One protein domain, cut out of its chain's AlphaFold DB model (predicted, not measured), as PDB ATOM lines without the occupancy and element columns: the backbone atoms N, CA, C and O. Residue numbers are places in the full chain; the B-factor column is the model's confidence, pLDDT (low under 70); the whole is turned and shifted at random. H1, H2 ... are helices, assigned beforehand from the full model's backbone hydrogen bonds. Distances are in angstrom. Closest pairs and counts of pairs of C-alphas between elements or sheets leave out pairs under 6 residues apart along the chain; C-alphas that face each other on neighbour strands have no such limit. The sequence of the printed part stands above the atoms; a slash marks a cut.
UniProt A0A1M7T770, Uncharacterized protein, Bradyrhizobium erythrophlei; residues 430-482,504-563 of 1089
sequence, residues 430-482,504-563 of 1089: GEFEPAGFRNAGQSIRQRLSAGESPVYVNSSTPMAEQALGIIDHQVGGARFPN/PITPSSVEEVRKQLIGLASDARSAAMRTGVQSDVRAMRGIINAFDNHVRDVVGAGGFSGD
ATOM      1  N   GLY A 430      -3.743 -17.974 -13.808       90.44
ATOM      2  CA  GLY A 430      -3.372 -17.371 -12.530       90.44
ATOM      3  C   GLY A 430      -1.860 -17.310 -12.323       90.44
ATOM      4  O   GLY A 430      -1.083 -18.037 -12.945       90.44
ATOM      5  N   GLU A 431      -1.452 -16.433 -11.416       91.56
ATOM      6  CA  GLU A 431      -0.061 -16.162 -11.061       91.56
ATOM      7  C   GLU A 431       0.099 -16.256  -9.542       91.56
ATOM      8  O   GLU A 431      -0.813 -15.917  -8.787       91.56
ATOM      9  N   PHE A 432       1.251 -16.727  -9.075       91.00
ATOM     10  CA  PHE A 432       1.586 -16.753  -7.657       91.00
ATOM     11  C   PHE A 432       2.234 -15.436  -7.231       91.00
ATOM     12  O   PHE A 432       3.141 -14.937  -7.900       91.00
ATOM     13  N   GLU A 433       1.826 -14.926  -6.072       87.81
ATOM     14  CA  GLU A 433       2.399 -13.727  -5.459       87.81
ATOM     15  C   GLU A 433       3.883 -13.961  -5.089       87.81
ATOM     16  O   GLU A 433       4.175 -14.836  -4.263       87.81
ATOM     17  N   PRO A 434       4.847 -13.184  -5.633       84.06
ATOM     18  CA  PRO A 434       6.274 -13.365  -5.352       84.06
ATOM     19  C   PRO A 434       6.670 -13.240  -3.871       84.06
ATOM     20  O   PRO A 434       7.706 -13.768  -3.465       84.06
ATOM     21  N   ALA A 435       5.870 -12.582  -3.023       84.69
ATOM     22  CA  ALA A 435       6.043 -12.620  -1.570       84.69
ATOM     23  C   ALA A 435       5.974 -14.039  -0.990       84.69
ATOM     24  O   ALA A 435       6.738 -14.332  -0.070       84.69
ATOM     25  N   GLY A 436       5.135 -14.918  -1.546       85.50
ATOM     26  CA  GLY A 436       4.949 -16.284  -1.056       85.50
ATOM     27  C   GLY A 436       6.191 -17.171  -1.180       85.50
ATOM     28  O   GLY A 436       6.357 -18.078  -0.373       85.50
ATOM     29  N   PHE A 437       7.081 -16.885  -2.140       88.56
ATOM     30  CA  PHE A 437       8.274 -17.695  -2.430       88.56
ATOM     31  C   PHE A 437       9.603 -17.070  -1.968       88.56
ATOM     32  O   PHE A 437      10.655 -17.702  -2.095       88.56
ATOM     33  N   ARG A 438       9.600 -15.850  -1.410       85.69
ATOM     34  CA  ARG A 438      10.829 -15.217  -0.899       85.69
ATOM     35  C   ARG A 438      11.429 -16.048   0.247       85.69
ATOM     36  O   ARG A 438      10.787 -16.256   1.271       85.69
ATOM     37  N   ASN A 439      12.686 -16.470   0.084       86.06
ATOM     38  CA  ASN A 439      13.423 -17.363   0.995       86.06
ATOM     39  C   ASN A 439      12.812 -18.779   1.143       86.06
ATOM     40  O   ASN A 439      12.986 -19.428   2.181       86.06
ATOM     41  N   ALA A 440      12.091 -19.268   0.126       88.50
ATOM     42  CA  ALA A 440      11.462 -20.590   0.118       88.50
ATOM     43  C   ALA A 440      12.442 -21.740   0.420       88.50
ATOM     44  O   ALA A 440      12.109 -22.642   1.194       88.50
ATOM     45  N   GLY A 441      13.657 -21.712  -0.136       89.81
ATOM     46  CA  GLY A 441      14.674 -22.738   0.102       89.81
ATOM     47  C   GLY A 441      15.156 -22.747   1.555       89.81
ATOM     48  O   GLY A 441      15.237 -23.814   2.165       89.81
ATOM     49  N   GLN A 442      15.357 -21.578   2.168       89.25
ATOM     50  CA  GLN A 442      15.684 -21.473   3.596       89.25
ATOM     51  C   GLN A 442      14.514 -21.904   4.505       89.25
ATOM     52  O   GLN A 442      14.741 -22.607   5.493       89.25
ATOM     53  N   SER A 443      13.264 -21.572   4.154       89.94
ATOM     54  CA  SER A 443      12.058 -22.068   4.848       89.94
ATOM     55  C   SER A 443      11.954 -23.599   4.799       89.94
ATOM     56  O   SER A 443      11.617 -24.250   5.793       89.94
ATOM     57  N   ILE A 444      12.270 -24.195   3.648       92.75
ATOM     58  CA  ILE A 444      12.328 -25.649   3.466       92.75
ATOM     59  C   ILE A 444      13.471 -26.247   4.295       92.75
ATOM     60  O   ILE A 444      13.248 -27.226   5.008       92.75
ATOM     61  N   ARG A 445      14.664 -25.636   4.282       92.50
ATOM     62  CA  ARG A 445      15.831 -26.063   5.075       92.50
ATOM     63  C   ARG A 445      15.506 -26.127   6.569       92.50
ATOM     64  O   ARG A 445      15.782 -27.140   7.204       92.50
ATOM     65  N   GLN A 446      14.851 -25.090   7.094       90.50
ATOM     66  CA  GLN A 446      14.411 -25.010   8.490       90.50
ATOM     67  C   GLN A 446      13.353 -26.068   8.834       90.50
ATOM     68  O   GLN A 446      13.497 -26.764   9.839       90.50
ATOM     69  N   ARG A 447      12.328 -26.250   7.986       88.50
ATOM     70  CA  ARG A 447      11.305 -27.297   8.183       88.50
ATOM     71  C   ARG A 447      11.900 -28.709   8.170       88.50
ATOM     72  O   ARG A 447      11.492 -29.545   8.971       88.50
ATOM     73  N   LEU A 448      12.891 -28.966   7.317       90.81
ATOM     74  CA  LEU A 448      13.581 -30.258   7.241       90.81
ATOM     75  C   LEU A 448      14.484 -30.543   8.449       90.81
ATOM     76  O   LEU A 448      14.610 -31.702   8.842       90.81
ATOM     77  N   SER A 449      15.074 -29.520   9.071       89.31
ATOM     78  CA  SER A 449      15.880 -29.684  10.289       89.31
ATOM     79  C   SER A 449      15.072 -29.711  11.596       89.31
ATOM     80  O   SER A 449      15.643 -30.054  12.625       89.31
ATOM     81  N   ALA A 450      13.783 -29.350  11.572       85.69
ATOM     82  CA  ALA A 450      12.943 -29.197  12.770       85.69
ATOM     83  C   ALA A 450      11.961 -30.358  13.049       85.69
ATOM     84  O   ALA A 450      11.322 -30.368  14.097       85.69
ATOM     85  N   GLY A 451      11.801 -31.316  12.128       73.88
ATOM     86  CA  GLY A 451      10.901 -32.465  12.310       73.88
ATOM     87  C   GLY A 451      11.500 -33.612  13.138       73.88
ATOM     88  O   GLY A 451      12.715 -33.711  13.281       73.88
ATOM     89  N   GLU A 452      10.648 -34.540  13.596       74.25
ATOM     90  CA  GLU A 452      10.993 -35.720  14.426       74.25
ATOM     91  C   GLU A 452      12.084 -36.639  13.838       74.25
ATOM     92  O   GLU A 452      12.709 -37.428  14.541       74.25
ATOM     93  N   SER A 453      12.309 -36.562  12.528       79.12
ATOM     94  CA  SER A 453      13.365 -37.279  11.815       79.12
ATOM     95  C   SER A 453      14.161 -36.284  10.972       79.12
ATOM     96  O   SER A 453      13.983 -36.256   9.748       79.12
ATOM     97  N   PRO A 454      15.032 -35.462  11.593       84.75
ATOM     98  CA  PRO A 454      15.637 -34.306  10.943       84.75
ATOM     99  C   PRO A 454      16.511 -34.705   9.751       84.75
ATOM    100  O   PRO A 454      17.144 -35.770   9.721       84.75
ATOM    101  N   VAL A 455      16.506 -33.836   8.744       88.38
ATOM    102  CA  VAL A 455      17.162 -34.009   7.448       88.38
ATOM    103  C   VAL A 455      18.067 -32.802   7.214       88.38
ATOM    104  O   VAL A 455      17.643 -31.763   6.712       88.38
ATOM    105  N   TYR A 456      19.328 -32.935   7.621       88.19
ATOM    106  CA  TYR A 456      20.326 -31.880   7.474       88.19
ATOM    107  C   TYR A 456      20.770 -31.758   6.016       88.19
ATOM    108  O   TYR A 456      21.429 -32.649   5.488       88.19
ATOM    109  N   VAL A 457      20.423 -30.636   5.386       88.88
ATOM    110  CA  VAL A 457      20.940 -30.250   4.068       88.88
ATOM    111  C   VAL A 457      22.213 -29.432   4.284       88.88
ATOM    112  O   VAL A 457      22.140 -28.331   4.840       88.88
ATOM    113  N   ASN A 458      23.369 -29.976   3.906       88.38
ATOM    114  CA  ASN A 458      24.705 -29.377   4.058       88.38
ATOM    115  C   ASN A 458      25.681 -29.938   2.997       88.38
ATOM    116  O   ASN A 458      25.262 -30.670   2.104       88.38
ATOM    117  N   SER A 459      26.980 -29.659   3.115       86.69
ATOM    118  CA  SER A 459      28.007 -30.088   2.150       86.69
ATOM    119  C   SER A 459      28.188 -31.612   1.997       86.69
ATOM    120  O   SER A 459      28.826 -32.052   1.044       86.69
ATOM    121  N   SER A 460      27.604 -32.436   2.881       86.19
ATOM    122  CA  SER A 460      27.502 -33.906   2.719       86.19
ATOM    123  C   SER A 460      26.259 -34.367   1.930       86.19
ATOM    124  O   SER A 460      26.021 -35.568   1.756       86.19
ATOM    125  N   THR A 461      25.472 -33.402   1.449       92.12
ATOM    126  CA  THR A 461      24.322 -33.553   0.548       92.12
ATOM    127  C   THR A 461      24.379 -32.487  -0.567       92.12
ATOM    128  O   THR A 461      23.532 -31.587  -0.609       92.12
ATOM    129  N   PRO A 462      25.408 -32.497  -1.438       92.44
ATOM    130  CA  PRO A 462      25.617 -31.445  -2.437       92.44
ATOM    131  C   PRO A 462      24.462 -31.298  -3.438       92.44
ATOM    132  O   PRO A 462      24.175 -30.181  -3.871       92.44
ATOM    133  N   MET A 463      23.754 -32.381  -3.783       93.38
ATOM    134  CA  MET A 463      22.592 -32.291  -4.682       93.38
ATOM    135  C   MET A 463      21.395 -31.650  -3.975       93.38
ATOM    136  O   MET A 463      20.659 -30.875  -4.587       93.38
ATOM    137  N   ALA A 464      21.229 -31.903  -2.676       94.06
ATOM    138  CA  ALA A 464      20.228 -31.230  -1.857       94.06
ATOM    139  C   ALA A 464      20.533 -29.735  -1.640       94.06
ATOM    140  O   ALA A 464      19.610 -28.921  -1.651       94.06
ATOM    141  N   GLU A 465      21.802 -29.335  -1.508       93.94
ATOM    142  CA  GLU A 465      22.166 -27.907  -1.481       93.94
ATOM    143  C   GLU A 465      21.897 -27.225  -2.829       93.94
ATOM    144  O   GLU A 465      21.275 -26.158  -2.863       93.94
ATOM    145  N   GLN A 466      22.266 -27.869  -3.942       94.06
ATOM    146  CA  GLN A 466      21.942 -27.398  -5.293       94.06
ATOM    147  C   GLN A 466      20.424 -27.243  -5.495       94.06
ATOM    148  O   GLN A 466      19.970 -26.254  -6.072       94.06
ATOM    149  N   ALA A 467      19.630 -28.184  -4.983       94.44
ATOM    150  CA  ALA A 467      18.174 -28.167  -5.063       94.44
ATOM    151  C   ALA A 467      17.530 -26.984  -4.319       94.44
ATOM    152  O   ALA A 467      16.621 -26.351  -4.860       94.44
ATOM    153  N   LEU A 468      18.016 -26.634  -3.119       93.50
ATOM    154  CA  LEU A 468      17.567 -25.417  -2.429       93.50
ATOM    155  C   LEU A 468      17.950 -24.153  -3.214       93.50
ATOM    156  O   LEU A 468      17.120 -23.259  -3.373       93.50
ATOM    157  N   GLY A 469      19.164 -24.114  -3.776       90.00
ATOM    158  CA  GLY A 469      19.619 -23.011  -4.629       90.00
ATOM    159  C   GLY A 469      18.760 -22.811  -5.885       90.00
ATOM    160  O   GLY A 469      18.484 -21.672  -6.261       90.00
ATOM    161  N   ILE A 470      18.272 -23.894  -6.502       90.12
ATOM    162  CA  ILE A 470      17.323 -23.832  -7.628       90.12
ATOM    163  C   ILE A 470      15.994 -23.195  -7.197       90.12
ATOM    164  O   ILE A 470      15.492 -22.317  -7.901       90.12
ATOM    165  N   ILE A 471      15.446 -23.590  -6.041       90.75
ATOM    166  CA  ILE A 471      14.189 -23.039  -5.506       90.75
ATOM    167  C   ILE A 471      14.332 -21.531  -5.244       90.75
ATOM    168  O   ILE A 471      13.547 -20.740  -5.775       90.75
ATOM    169  N   ASP A 472      15.348 -21.120  -4.481       87.31
ATOM    170  CA  ASP A 472      15.550 -19.707  -4.132       87.31
ATOM    171  C   ASP A 472      15.906 -18.843  -5.356       87.31
ATOM    172  O   ASP A 472      15.456 -17.701  -5.444       87.31
ATOM    173  N   HIS A 473      16.639 -19.364  -6.349       83.31
ATOM    174  CA  HIS A 473      16.938 -18.607  -7.570       83.31
ATOM    175  C   HIS A 473      15.714 -18.458  -8.489       83.31
ATOM    176  O   HIS A 473      15.427 -17.356  -8.966       83.31
ATOM    177  N   GLN A 474      15.000 -19.554  -8.762       82.88
ATOM    178  CA  GLN A 474      13.977 -19.579  -9.811       82.88
ATOM    179  C   GLN A 474      12.636 -19.029  -9.323       82.88
ATOM    180  O   GLN A 474      12.175 -18.045  -9.892       82.88
ATOM    181  N   VAL A 475      12.049 -19.569  -8.247       79.50
ATOM    182  CA  VAL A 475      10.794 -19.021  -7.685       79.50
ATOM    183  C   VAL A 475      11.040 -17.945  -6.629       79.50
ATOM    184  O   VAL A 475      10.338 -16.940  -6.640       79.50
ATOM    185  N   GLY A 476      12.067 -18.073  -5.782       76.38
ATOM    186  CA  GLY A 476      12.377 -17.043  -4.777       76.38
ATOM    187  C   GLY A 476      12.891 -15.721  -5.366       76.38
ATOM    188  O   GLY A 476      12.669 -14.658  -4.784       76.38
ATOM    189  N   GLY A 477      13.538 -15.778  -6.535       72.56
ATOM    190  CA  GLY A 477      14.075 -14.626  -7.264       72.56
ATOM    191  C   GLY A 477      13.393 -14.313  -8.604       72.56
ATOM    192  O   GLY A 477      13.797 -13.353  -9.259       72.56
ATOM    193  N   ALA A 478      12.398 -15.105  -9.027       66.25
ATOM    194  CA  ALA A 478      11.727 -15.032 -10.337       66.25
ATOM    195  C   ALA A 478      12.655 -15.180 -11.575       66.25
ATOM    196  O   ALA A 478      12.357 -14.656 -12.657       66.25
ATOM    197  N   ARG A 479      13.795 -15.883 -11.445       68.00
ATOM    198  CA  ARG A 479      14.838 -16.012 -12.490       68.00
ATOM    199  C   ARG A 479      14.859 -17.396 -13.145       68.00
ATOM    200  O   ARG A 479      15.676 -18.250 -12.800       68.00
ATOM    201  N   PHE A 480      13.990 -17.594 -14.133       68.12
ATOM    202  CA  PHE A 480      13.877 -18.842 -14.898       68.12
ATOM    203  C   PHE A 480      14.845 -18.858 -16.102       68.12
ATOM    204  O   PHE A 480      14.817 -17.909 -16.892       68.12
ATOM    205  N   PRO A 481      15.702 -19.888 -16.265       55.53
ATOM    206  CA  PRO A 481      16.882 -19.810 -17.137       55.53
ATOM    207  C   PRO A 481      16.601 -19.901 -18.647       55.53
ATOM    208  O   PRO A 481      17.430 -19.436 -19.422       55.53
ATOM    209  N   ASN A 482      15.460 -20.451 -19.080       54.00
ATOM    210  CA  ASN A 482      15.131 -20.631 -20.502       54.00
ATOM    211  C   ASN A 482      13.764 -20.028 -20.871       54.00
ATOM    212  O   ASN A 482      12.759 -20.724 -20.941       54.00
ATOM    213  N   PRO A 504       6.214 -13.367 -13.893       77.69
ATOM    214  CA  PRO A 504       5.145 -13.931 -13.089       77.69
ATOM    215  C   PRO A 504       5.482 -15.390 -12.783       77.69
ATOM    216  O   PRO A 504       5.955 -16.136 -13.649       77.69
ATOM    217  N   ILE A 505       5.276 -15.798 -11.535       88.50
ATOM    218  CA  ILE A 505       5.426 -17.195 -11.139       88.50
ATOM    219  C   ILE A 505       4.118 -17.880 -11.534       88.50
ATOM    220  O   ILE A 505       3.063 -17.528 -11.023       88.50
ATOM    221  N   THR A 506       4.164 -18.833 -12.459       91.06
ATOM    222  CA  THR A 506       2.966 -19.525 -12.977       91.06
ATOM    223  C   THR A 506       2.926 -20.991 -12.522       91.06
ATOM    224  O   THR A 506       3.957 -21.525 -12.097       91.06
ATOM    225  N   PRO A 507       1.793 -21.704 -12.672       92.69
ATOM    226  CA  PRO A 507       1.738 -23.161 -12.514       92.69
ATOM    227  C   PRO A 507       2.804 -23.903 -13.339       92.69
ATOM    228  O   PRO A 507       3.414 -24.860 -12.860       92.69
ATOM    229  N   SER A 508       3.105 -23.415 -14.548       89.19
ATOM    230  CA  SER A 508       4.200 -23.928 -15.383       89.19
ATOM    231  C   SER A 508       5.580 -23.699 -14.752       89.19
ATOM    232  O   SER A 508       6.390 -24.624 -14.706       89.19
ATOM    233  N   SER A 509       5.826 -22.510 -14.193       87.31
ATOM    234  CA  SER A 509       7.077 -22.139 -13.509       87.31
ATOM    235  C   SER A 509       7.361 -23.003 -12.273       87.31
ATOM    236  O   SER A 509       8.495 -23.425 -12.045       87.31
ATOM    237  N   VAL A 510       6.328 -23.290 -11.476       90.56
ATOM    238  CA  VAL A 510       6.431 -24.142 -10.279       90.56
ATOM    239  C   VAL A 510       6.731 -25.598 -10.663       90.56
ATOM    240  O   VAL A 510       7.578 -26.244 -10.042       90.56
ATOM    241  N   GLU A 511       6.096 -26.109 -11.721       90.12
ATOM    242  CA  GLU A 511       6.357 -27.456 -12.246       90.12
ATOM    243  C   GLU A 511       7.722 -27.567 -12.960       90.12
ATOM    244  O   GLU A 511       8.318 -28.644 -12.963       90.12
ATOM    245  N   GLU A 512       8.270 -26.482 -13.523       88.56
ATOM    246  CA  GLU A 512       9.643 -26.458 -14.055       88.56
ATOM    247  C   GLU A 512      10.674 -26.686 -12.937       88.56
ATOM    248  O   GLU A 512      11.498 -27.601 -13.040       88.56
ATOM    249  N   VAL A 513      10.569 -25.936 -11.831       91.19
ATOM    250  CA  VAL A 513      11.391 -26.158 -10.626       91.19
ATOM    251  C   VAL A 513      11.216 -27.591 -10.127       91.19
ATOM    252  O   VAL A 513      12.202 -28.298  -9.910       91.19
ATOM    253  N   ARG A 514       9.972 -28.072 -10.023       91.31
ATOM    254  CA  ARG A 514       9.675 -29.437  -9.568       91.31
ATOM    255  C   ARG A 514      10.336 -30.514 -10.436       91.31
ATOM    256  O   ARG A 514      10.867 -31.486  -9.897       91.31
ATOM    257  N   LYS A 515      10.373 -30.338 -11.760       89.56
ATOM    258  CA  LYS A 515      11.073 -31.245 -12.688       89.56
ATOM    259  C   LYS A 515      12.585 -31.239 -12.487       89.56
ATOM    260  O   LYS A 515      13.183 -32.314 -12.472       89.56
ATOM    261  N   GLN A 516      13.197 -30.074 -12.274       91.69
ATOM    262  CA  GLN A 516      14.633 -29.979 -11.979       91.69
ATOM    263  C   GLN A 516      14.978 -30.659 -10.641       91.69
ATOM    264  O   GLN A 516      15.940 -31.427 -10.571       91.69
ATOM    265  N   LEU A 517      14.139 -30.486  -9.610       94.00
ATOM    266  CA  LEU A 517      14.258 -31.209  -8.336       94.00
ATOM    267  C   LEU A 517      14.134 -32.733  -8.521       94.00
ATOM    268  O   LEU A 517      14.901 -33.487  -7.926       94.00
ATOM    269  N   ILE A 518      13.208 -33.206  -9.362       90.81
ATOM    270  CA  ILE A 518      13.056 -34.638  -9.686       90.81
ATOM    271  C   ILE A 518      14.279 -35.180 -10.449       90.81
ATOM    272  O   ILE A 518      14.674 -36.324 -10.204       90.81
ATOM    273  N   GLY A 519      14.898 -34.364 -11.311       91.75
ATOM    274  CA  GLY A 519      16.174 -34.653 -11.975       91.75
ATOM    275  C   GLY A 519      17.296 -34.898 -10.967       91.75
ATOM    276  O   GLY A 519      17.793 -36.019 -10.875       91.75
ATOM    277  N   LEU A 520      17.582 -33.915 -10.106       94.19
ATOM    278  CA  LEU A 520      18.574 -34.054  -9.027       94.19
ATOM    279  C   LEU A 520      18.256 -35.221  -8.081       94.19
ATOM    280  O   LEU A 520      19.147 -35.951  -7.655       94.19
ATOM    281  N   ALA A 521      16.976 -35.476  -7.792       91.56
ATOM    282  CA  ALA A 521      16.564 -36.633  -7.002       91.56
ATOM    283  C   ALA A 521      16.781 -37.968  -7.736       91.56
ATOM    284  O   ALA A 521      16.798 -39.021  -7.095       91.56
ATOM    285  N   SER A 522      16.882 -37.972  -9.068       88.50
ATOM    286  CA  SER A 522      17.287 -39.126  -9.879       88.50
ATOM    287  C   SER A 522      18.801 -39.306  -9.854       88.50
ATOM    288  O   SER A 522      19.268 -40.407  -9.563       88.50
ATOM    289  N   ASP A 523      19.561 -38.228 -10.035       90.50
ATOM    290  CA  ASP A 523      21.025 -38.252  -9.973       90.50
ATOM    291  C   ASP A 523      21.529 -38.672  -8.587       90.50
ATOM    292  O   ASP A 523      22.447 -39.487  -8.489       90.50
ATOM    293  N   ALA A 524      20.845 -38.249  -7.520       91.19
ATOM    294  CA  ALA A 524      21.095 -38.695  -6.150       91.19
ATOM    295  C   ALA A 524      20.935 -40.215  -5.996       91.19
ATOM    296  O   ALA A 524      21.738 -40.861  -5.325       91.19
ATOM    297  N   ARG A 525      19.930 -40.819  -6.651       88.56
ATOM    298  CA  ARG A 525      19.745 -42.282  -6.663       88.56
ATOM    299  C   ARG A 525      20.845 -42.970  -7.474       88.56
ATOM    300  O   ARG A 525      21.401 -43.958  -7.002       88.56
ATOM    301  N   SER A 526      21.211 -42.422  -8.631       86.62
ATOM    302  CA  SER A 526      22.314 -42.917  -9.473       86.62
ATOM    303  C   SER A 526      23.695 -42.768  -8.815       86.62
ATOM    304  O   SER A 526      24.612 -43.535  -9.105       86.62
ATOM    305  N   ALA A 527      23.876 -41.793  -7.923       88.94
ATOM    306  CA  ALA A 527      25.048 -41.668  -7.060       88.94
ATOM    307  C   ALA A 527      25.009 -42.712  -5.933       88.94
ATOM    308  O   ALA A 527      25.936 -43.509  -5.816       88.94
ATOM    309  N   ALA A 528      23.906 -42.789  -5.184       88.62
ATOM    310  CA  ALA A 528      23.735 -43.723  -4.072       88.62
ATOM    311  C   ALA A 528      23.846 -45.205  -4.479       88.62
ATOM    312  O   ALA A 528      24.336 -46.018  -3.700       88.62
ATOM    313  N   MET A 529      23.449 -45.566  -5.705       84.75
ATOM    314  CA  MET A 529      23.659 -46.912  -6.264       84.75
ATOM    315  C   MET A 529      25.137 -47.247  -6.522       84.75
ATOM    316  O   MET A 529      25.488 -48.422  -6.540       84.75
ATOM    317  N   ARG A 530      26.000 -46.240  -6.715       86.62
ATOM    318  CA  ARG A 530      27.450 -46.410  -6.937       86.62
ATOM    319  C   ARG A 530      28.274 -46.286  -5.653       86.62
ATOM    320  O   ARG A 530      29.334 -46.891  -5.568       86.62
ATOM    321  N   THR A 531      27.813 -45.500  -4.678       88.12
ATOM    322  CA  THR A 531      28.562 -45.189  -3.442       88.12
ATOM    323  C   THR A 531      27.996 -45.845  -2.181       88.12
ATOM    324  O   THR A 531      28.639 -45.808  -1.137       88.12
ATOM    325  N   GLY A 532      26.771 -46.377  -2.229       85.25
ATOM    326  CA  GLY A 532      26.009 -46.825  -1.058       85.25
ATOM    327  C   GLY A 532      25.409 -45.691  -0.210       85.25
ATOM    328  O   GLY A 532      24.538 -45.946   0.623       85.25
ATOM    329  N   VAL A 533      25.819 -44.434  -0.421       88.19
ATOM    330  CA  VAL A 533      25.457 -43.293   0.437       88.19
ATOM    331  C   VAL A 533      24.072 -42.749   0.077       88.19
ATOM    332  O   VAL A 533      23.863 -42.210  -1.003       88.19
ATOM    333  N   GLN A 534      23.121 -42.850   1.009       88.81
ATOM    334  CA  GLN A 534      21.717 -42.448   0.817       88.81
ATOM    335  C   GLN A 534      21.388 -41.025   1.325       88.81
ATOM    336  O   GLN A 534      20.210 -40.667   1.393       88.81
ATOM    337  N   SER A 535      22.386 -40.210   1.704       89.50
ATOM    338  CA  SER A 535      22.178 -38.878   2.308       89.50
ATOM    339  C   SER A 535      21.384 -37.946   1.383       89.50
ATOM    340  O   SER A 535      20.274 -37.543   1.736       89.50
ATOM    341  N   ASP A 536      21.877 -37.705   0.163       92.31
ATOM    342  CA  ASP A 536      21.170 -36.925  -0.863       92.31
ATOM    343  C   ASP A 536      19.822 -37.551  -1.251       92.31
ATOM    344  O   ASP A 536      18.856 -36.832  -1.477       92.31
ATOM    345  N   VAL A 537      19.691 -38.884  -1.275       90.69
ATOM    346  CA  VAL A 537      18.410 -39.544  -1.607       90.69
ATOM    347  C   VAL A 537      17.341 -39.258  -0.550       90.69
ATOM    348  O   VAL A 537      16.180 -39.021  -0.896       90.69
ATOM    349  N   ARG A 538      17.709 -39.247   0.738       91.25
ATOM    350  CA  ARG A 538      16.810 -38.845   1.831       91.25
ATOM    351  C   ARG A 538      16.536 -37.339   1.789       91.25
ATOM    352  O   ARG A 538      15.378 -36.940   1.918       91.25
ATOM    353  N   ALA A 539      17.565 -36.525   1.562       92.62
ATOM    354  CA  ALA A 539      17.459 -35.071   1.529       92.62
ATOM    355  C   ALA A 539      16.595 -34.558   0.367       92.62
ATOM    356  O   ALA A 539      15.647 -33.810   0.599       92.62
ATOM    357  N   MET A 540      16.820 -35.043  -0.855       95.44
ATOM    358  CA  MET A 540      16.035 -34.682  -2.041       95.44
ATOM    359  C   MET A 540      14.556 -35.067  -1.926       95.44
ATOM    360  O   MET A 540      13.691 -34.292  -2.332       95.44
ATOM    361  N   ARG A 541      14.237 -36.227  -1.328       92.06
ATOM    362  CA  ARG A 541      12.843 -36.601  -1.011       92.06
ATOM    363  C   ARG A 541      12.208 -35.612  -0.032       92.06
ATOM    364  O   ARG A 541      11.067 -35.208  -0.236       92.06
ATOM    365  N   GLY A 542      12.955 -35.205   0.996       92.06
ATOM    366  CA  GLY A 542      12.535 -34.163   1.932       92.06
ATOM    367  C   GLY A 542      12.248 -32.836   1.227       92.06
ATOM    368  O   GLY A 542      11.159 -32.292   1.387       92.06
ATOM    369  N   ILE A 543      13.184 -32.351   0.406       94.81
ATOM    370  CA  ILE A 543      13.060 -31.078  -0.322       94.81
ATOM    371  C   ILE A 543      11.852 -31.085  -1.262       94.81
ATOM    372  O   ILE A 543      11.074 -30.137  -1.228       94.81
ATOM    373  N   ILE A 544      11.645 -32.147  -2.052       93.94
ATOM    374  CA  ILE A 544      10.486 -32.240  -2.958       93.94
ATOM    375  C   ILE A 544       9.172 -32.200  -2.168       93.94
ATOM    376  O   ILE A 544       8.286 -31.428  -2.518       93.94
ATOM    377  N   ASN A 545       9.056 -32.963  -1.076       92.25
ATOM    378  CA  ASN A 545       7.845 -32.967  -0.250       92.25
ATOM    379  C   ASN A 545       7.602 -31.610   0.434       92.25
ATOM    380  O   ASN A 545       6.468 -31.142   0.506       92.25
ATOM    381  N   ALA A 546       8.658 -30.964   0.930       92.75
ATOM    382  CA  ALA A 546       8.575 -29.662   1.584       92.75
ATOM    383  C   ALA A 546       8.265 -28.527   0.590       92.75
ATOM    384  O   ALA A 546       7.510 -27.622   0.933       92.75
ATOM    385  N   PHE A 547       8.772 -28.604  -0.645       94.81
ATOM    386  CA  PHE A 547       8.409 -27.710  -1.749       94.81
ATOM    387  C   PHE A 547       6.956 -27.923  -2.193       94.81
ATOM    388  O   PHE A 547       6.186 -26.968  -2.268       94.81
ATOM    389  N   ASP A 548       6.543 -29.178  -2.394       92.12
ATOM    390  CA  ASP A 548       5.166 -29.545  -2.749       92.12
ATOM    391  C   ASP A 548       4.145 -29.130  -1.677       92.12
ATOM    392  O   ASP A 548       2.995 -28.834  -2.012       92.12
ATOM    393  N   ASN A 549       4.562 -29.092  -0.408       92.38
ATOM    394  CA  ASN A 549       3.787 -28.513   0.684       92.38
ATOM    395  C   ASN A 549       3.811 -26.984   0.642       92.38
ATOM    396  O   ASN A 549       2.742 -26.389   0.645       92.38
ATOM    397  N   HIS A 550       4.977 -26.350   0.501       93.31
ATOM    398  CA  HIS A 550       5.100 -24.891   0.434       93.31
ATOM    399  C   HIS A 550       4.233 -24.257  -0.664       93.31
ATOM    400  O   HIS A 550       3.576 -23.251  -0.413       93.31
ATOM    401  N   VAL A 551       4.155 -24.880  -1.843       93.50
ATOM    402  CA  VAL A 551       3.244 -24.460  -2.920       93.50
ATOM    403  C   VAL A 551       1.779 -24.510  -2.463       93.50
ATOM    404  O   VAL A 551       1.029 -23.577  -2.734       93.50
ATOM    405  N   ARG A 552       1.364 -25.556  -1.732       93.19
ATOM    406  CA  ARG A 552       0.011 -25.643  -1.152       93.19
ATOM    407  C   ARG A 552      -0.211 -24.580  -0.075       93.19
ATOM    408  O   ARG A 552      -1.277 -23.976  -0.061       93.19
ATOM    409  N   ASP A 553       0.781 -24.343   0.784       93.12
ATOM    410  CA  ASP A 553       0.724 -23.337   1.851       93.12
ATOM    411  C   ASP A 553       0.489 -21.933   1.255       93.12
ATOM    412  O   ASP A 553      -0.378 -21.197   1.725       93.12
ATOM    413  N   VAL A 554       1.199 -21.590   0.170       93.19
ATOM    414  CA  VAL A 554       1.043 -20.311  -0.550       93.19
ATOM    415  C   VAL A 554      -0.349 -20.181  -1.177       93.19
ATOM    416  O   VAL A 554      -0.972 -19.131  -1.028       93.19
ATOM    417  N   VAL A 555      -0.881 -21.229  -1.821       94.62
ATOM    418  CA  VAL A 555      -2.252 -21.197  -2.378       94.62
ATOM    419  C   VAL A 555      -3.301 -21.071  -1.269       94.62
ATOM    420  O   VAL A 555      -4.212 -20.255  -1.384       94.62
ATOM    421  N   GLY A 556      -3.161 -21.831  -0.180       92.12
ATOM    422  CA  GLY A 556      -4.078 -21.790   0.965       92.12
ATOM    423  C   GLY A 556      -4.085 -20.445   1.699       92.12
ATOM    424  O   GLY A 556      -5.104 -20.068   2.269       92.12
ATOM    425  N   ALA A 557      -2.985 -19.691   1.632       92.75
ATOM    426  CA  ALA A 557      -2.884 -18.318   2.126       92.75
ATOM    427  C   ALA A 557      -3.420 -17.252   1.141       92.75
ATOM    428  O   ALA A 557      -3.260 -16.059   1.393       92.75
ATOM    429  N   GLY A 558      -4.024 -17.650   0.012       91.69
ATOM    430  CA  GLY A 558      -4.517 -16.733  -1.025       91.69
ATOM    431  C   GLY A 558      -3.431 -16.175  -1.956       91.69
ATOM    432  O   GLY A 558      -3.697 -15.268  -2.736       91.69
ATOM    433  N   GLY A 559      -2.208 -16.715  -1.911       91.56
ATOM    434  CA  GLY A 559      -1.057 -16.271  -2.706       91.56
ATOM    435  C   GLY A 559      -1.055 -16.727  -4.171       91.56
ATOM    436  O   GLY A 559       0.021 -16.847  -4.757       91.56
ATOM    437  N   PHE A 560      -2.222 -17.008  -4.754       95.44
ATOM    438  CA  PHE A 560      -2.414 -17.359  -6.165       95.44
ATOM    439  C   PHE A 560      -3.642 -16.620  -6.710       95.44
ATOM    440  O   PHE A 560      -4.710 -16.687  -6.110       95.44
ATOM    441  N   SER A 561      -3.494 -15.908  -7.832       93.56
ATOM    442  CA  SER A 561      -4.517 -14.991  -8.362       93.56
ATOM    443  C   SER A 561      -5.618 -15.651  -9.204       93.56
ATOM    444  O   SER A 561      -6.581 -14.983  -9.577       93.56
ATOM    445  N   GLY A 562      -5.483 -16.943  -9.514       91.00
ATOM    446  CA  GLY A 562      -6.521 -17.752 -10.159       91.00
ATOM    447  C   GLY A 562      -7.338 -18.579  -9.163       91.00
ATOM    448  O   GLY A 562      -7.238 -18.406  -7.950       91.00
ATOM    449  N   ASP A 563      -8.113 -19.546  -9.664       95.19
ATOM    450  CA  ASP A 563      -8.795 -20.519  -8.799       95.19
ATOM    451  C   ASP A 563      -7.777 -21.489  -8.172       95.19
ATOM    452  O   ASP A 563      -7.358 -22.491  -8.767       95.19
TER     453      ASP A 563
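AT A GLANCE: This is residues 430 to 482 and 504 to 563 of the 1089 residues of an uncharacterized protein of Bradyrhizobium erythrophlei (UniProt A0A1M7T770). Two long helices, H4 and H5, make a helical hairpin, and the shorter H3 packs along them to complete a three-helix bundle whose helices form a triangle rather than a row. H2 crosses H5 and H3 at a slant on the side away from H4, and the one-turn H1 lies near the last part of H5. The printed part has 113 residues with five named helices, H1 to H5 in chain order, and no named strand; the class is all helix. The whole is compact, with a radius of gyration of the C-alphas of 14.1 A, and the C-alphas span 45 by 34 by 20 A.

IN THESE COORDINATES: The printed part begins at Gly 430. H1 is residues 434 to 437, 5.6 A long, starting at C-alpha 434 (6.274, -13.365, -5.352). H2 is residues 440 to 450, 15.4 A long. H3 is residues 462 to 474, 18.2 A long. H4 is residues 507 to 531, 35.9 A long, and begins at C-alpha 507 (1.738, -23.161, -12.514). H5 is residues 535 to 556, 31.4 A long, and ends at C-alpha 556 (-4.078, -21.790, 0.965).

HOW THE PARTS SIT: H3, H4 and H5 form an up and down bundle, each helix running against the one before it. H3 and H5 are the hubs, touching three helices each. H4 and H5 are a hairpin at a shallow tilt of 14 degrees; their closest C-alphas, of Ala 524 and Val 537, are 5.3 A apart. H3 touches H4, opposite ways at a shallow tilt of 9 degrees, with the C-alphas of Ala 467 and Leu 517 closest at 5.9 A. H3 touches H5, the same way at a shallow tilt of 23 degrees; the closest C-alphas, of Ala 464 and Met 540, are 5.4 A apart. H2 and H3 are a hairpin at a steep tilt of 41 degrees, closest at the C-alphas of Gly 441 and Leu 468, 4.7 A. H2 touches residues 542 to 550 of H5, opposite ways at a steep tilt of 63 degrees; the closest C-alphas, of Ile 444 and Ala 546, are 5.8 A apart. H2 and H4 are apart. H1 is close to H5 but not clearly touching, with the C-alphas of Gly 436 and Val 554 closest at 5.6 A. In H2 and H3 every O i to N i+4 pair is within hydrogen-bond range; in H4 19 of 21 are, in H5 17 of 18, and H1 is too short for such a pair.

THE WHOLE: The two C-alphas farthest apart, of Thr 531 and Asp 563, are 45.1 A apart, while the first and last printed C-alphas, of Gly 430 and Asp 563, are 7.3 A apart. Residues 483 to 503 are not printed, and C-alphas 482 and 504 across the cut are 14.1 A apart. The link from H2 to H3 is long, with 11 residues. The mean pLDDT of the printed part is 88.3; residues 478 to 482 are under 70.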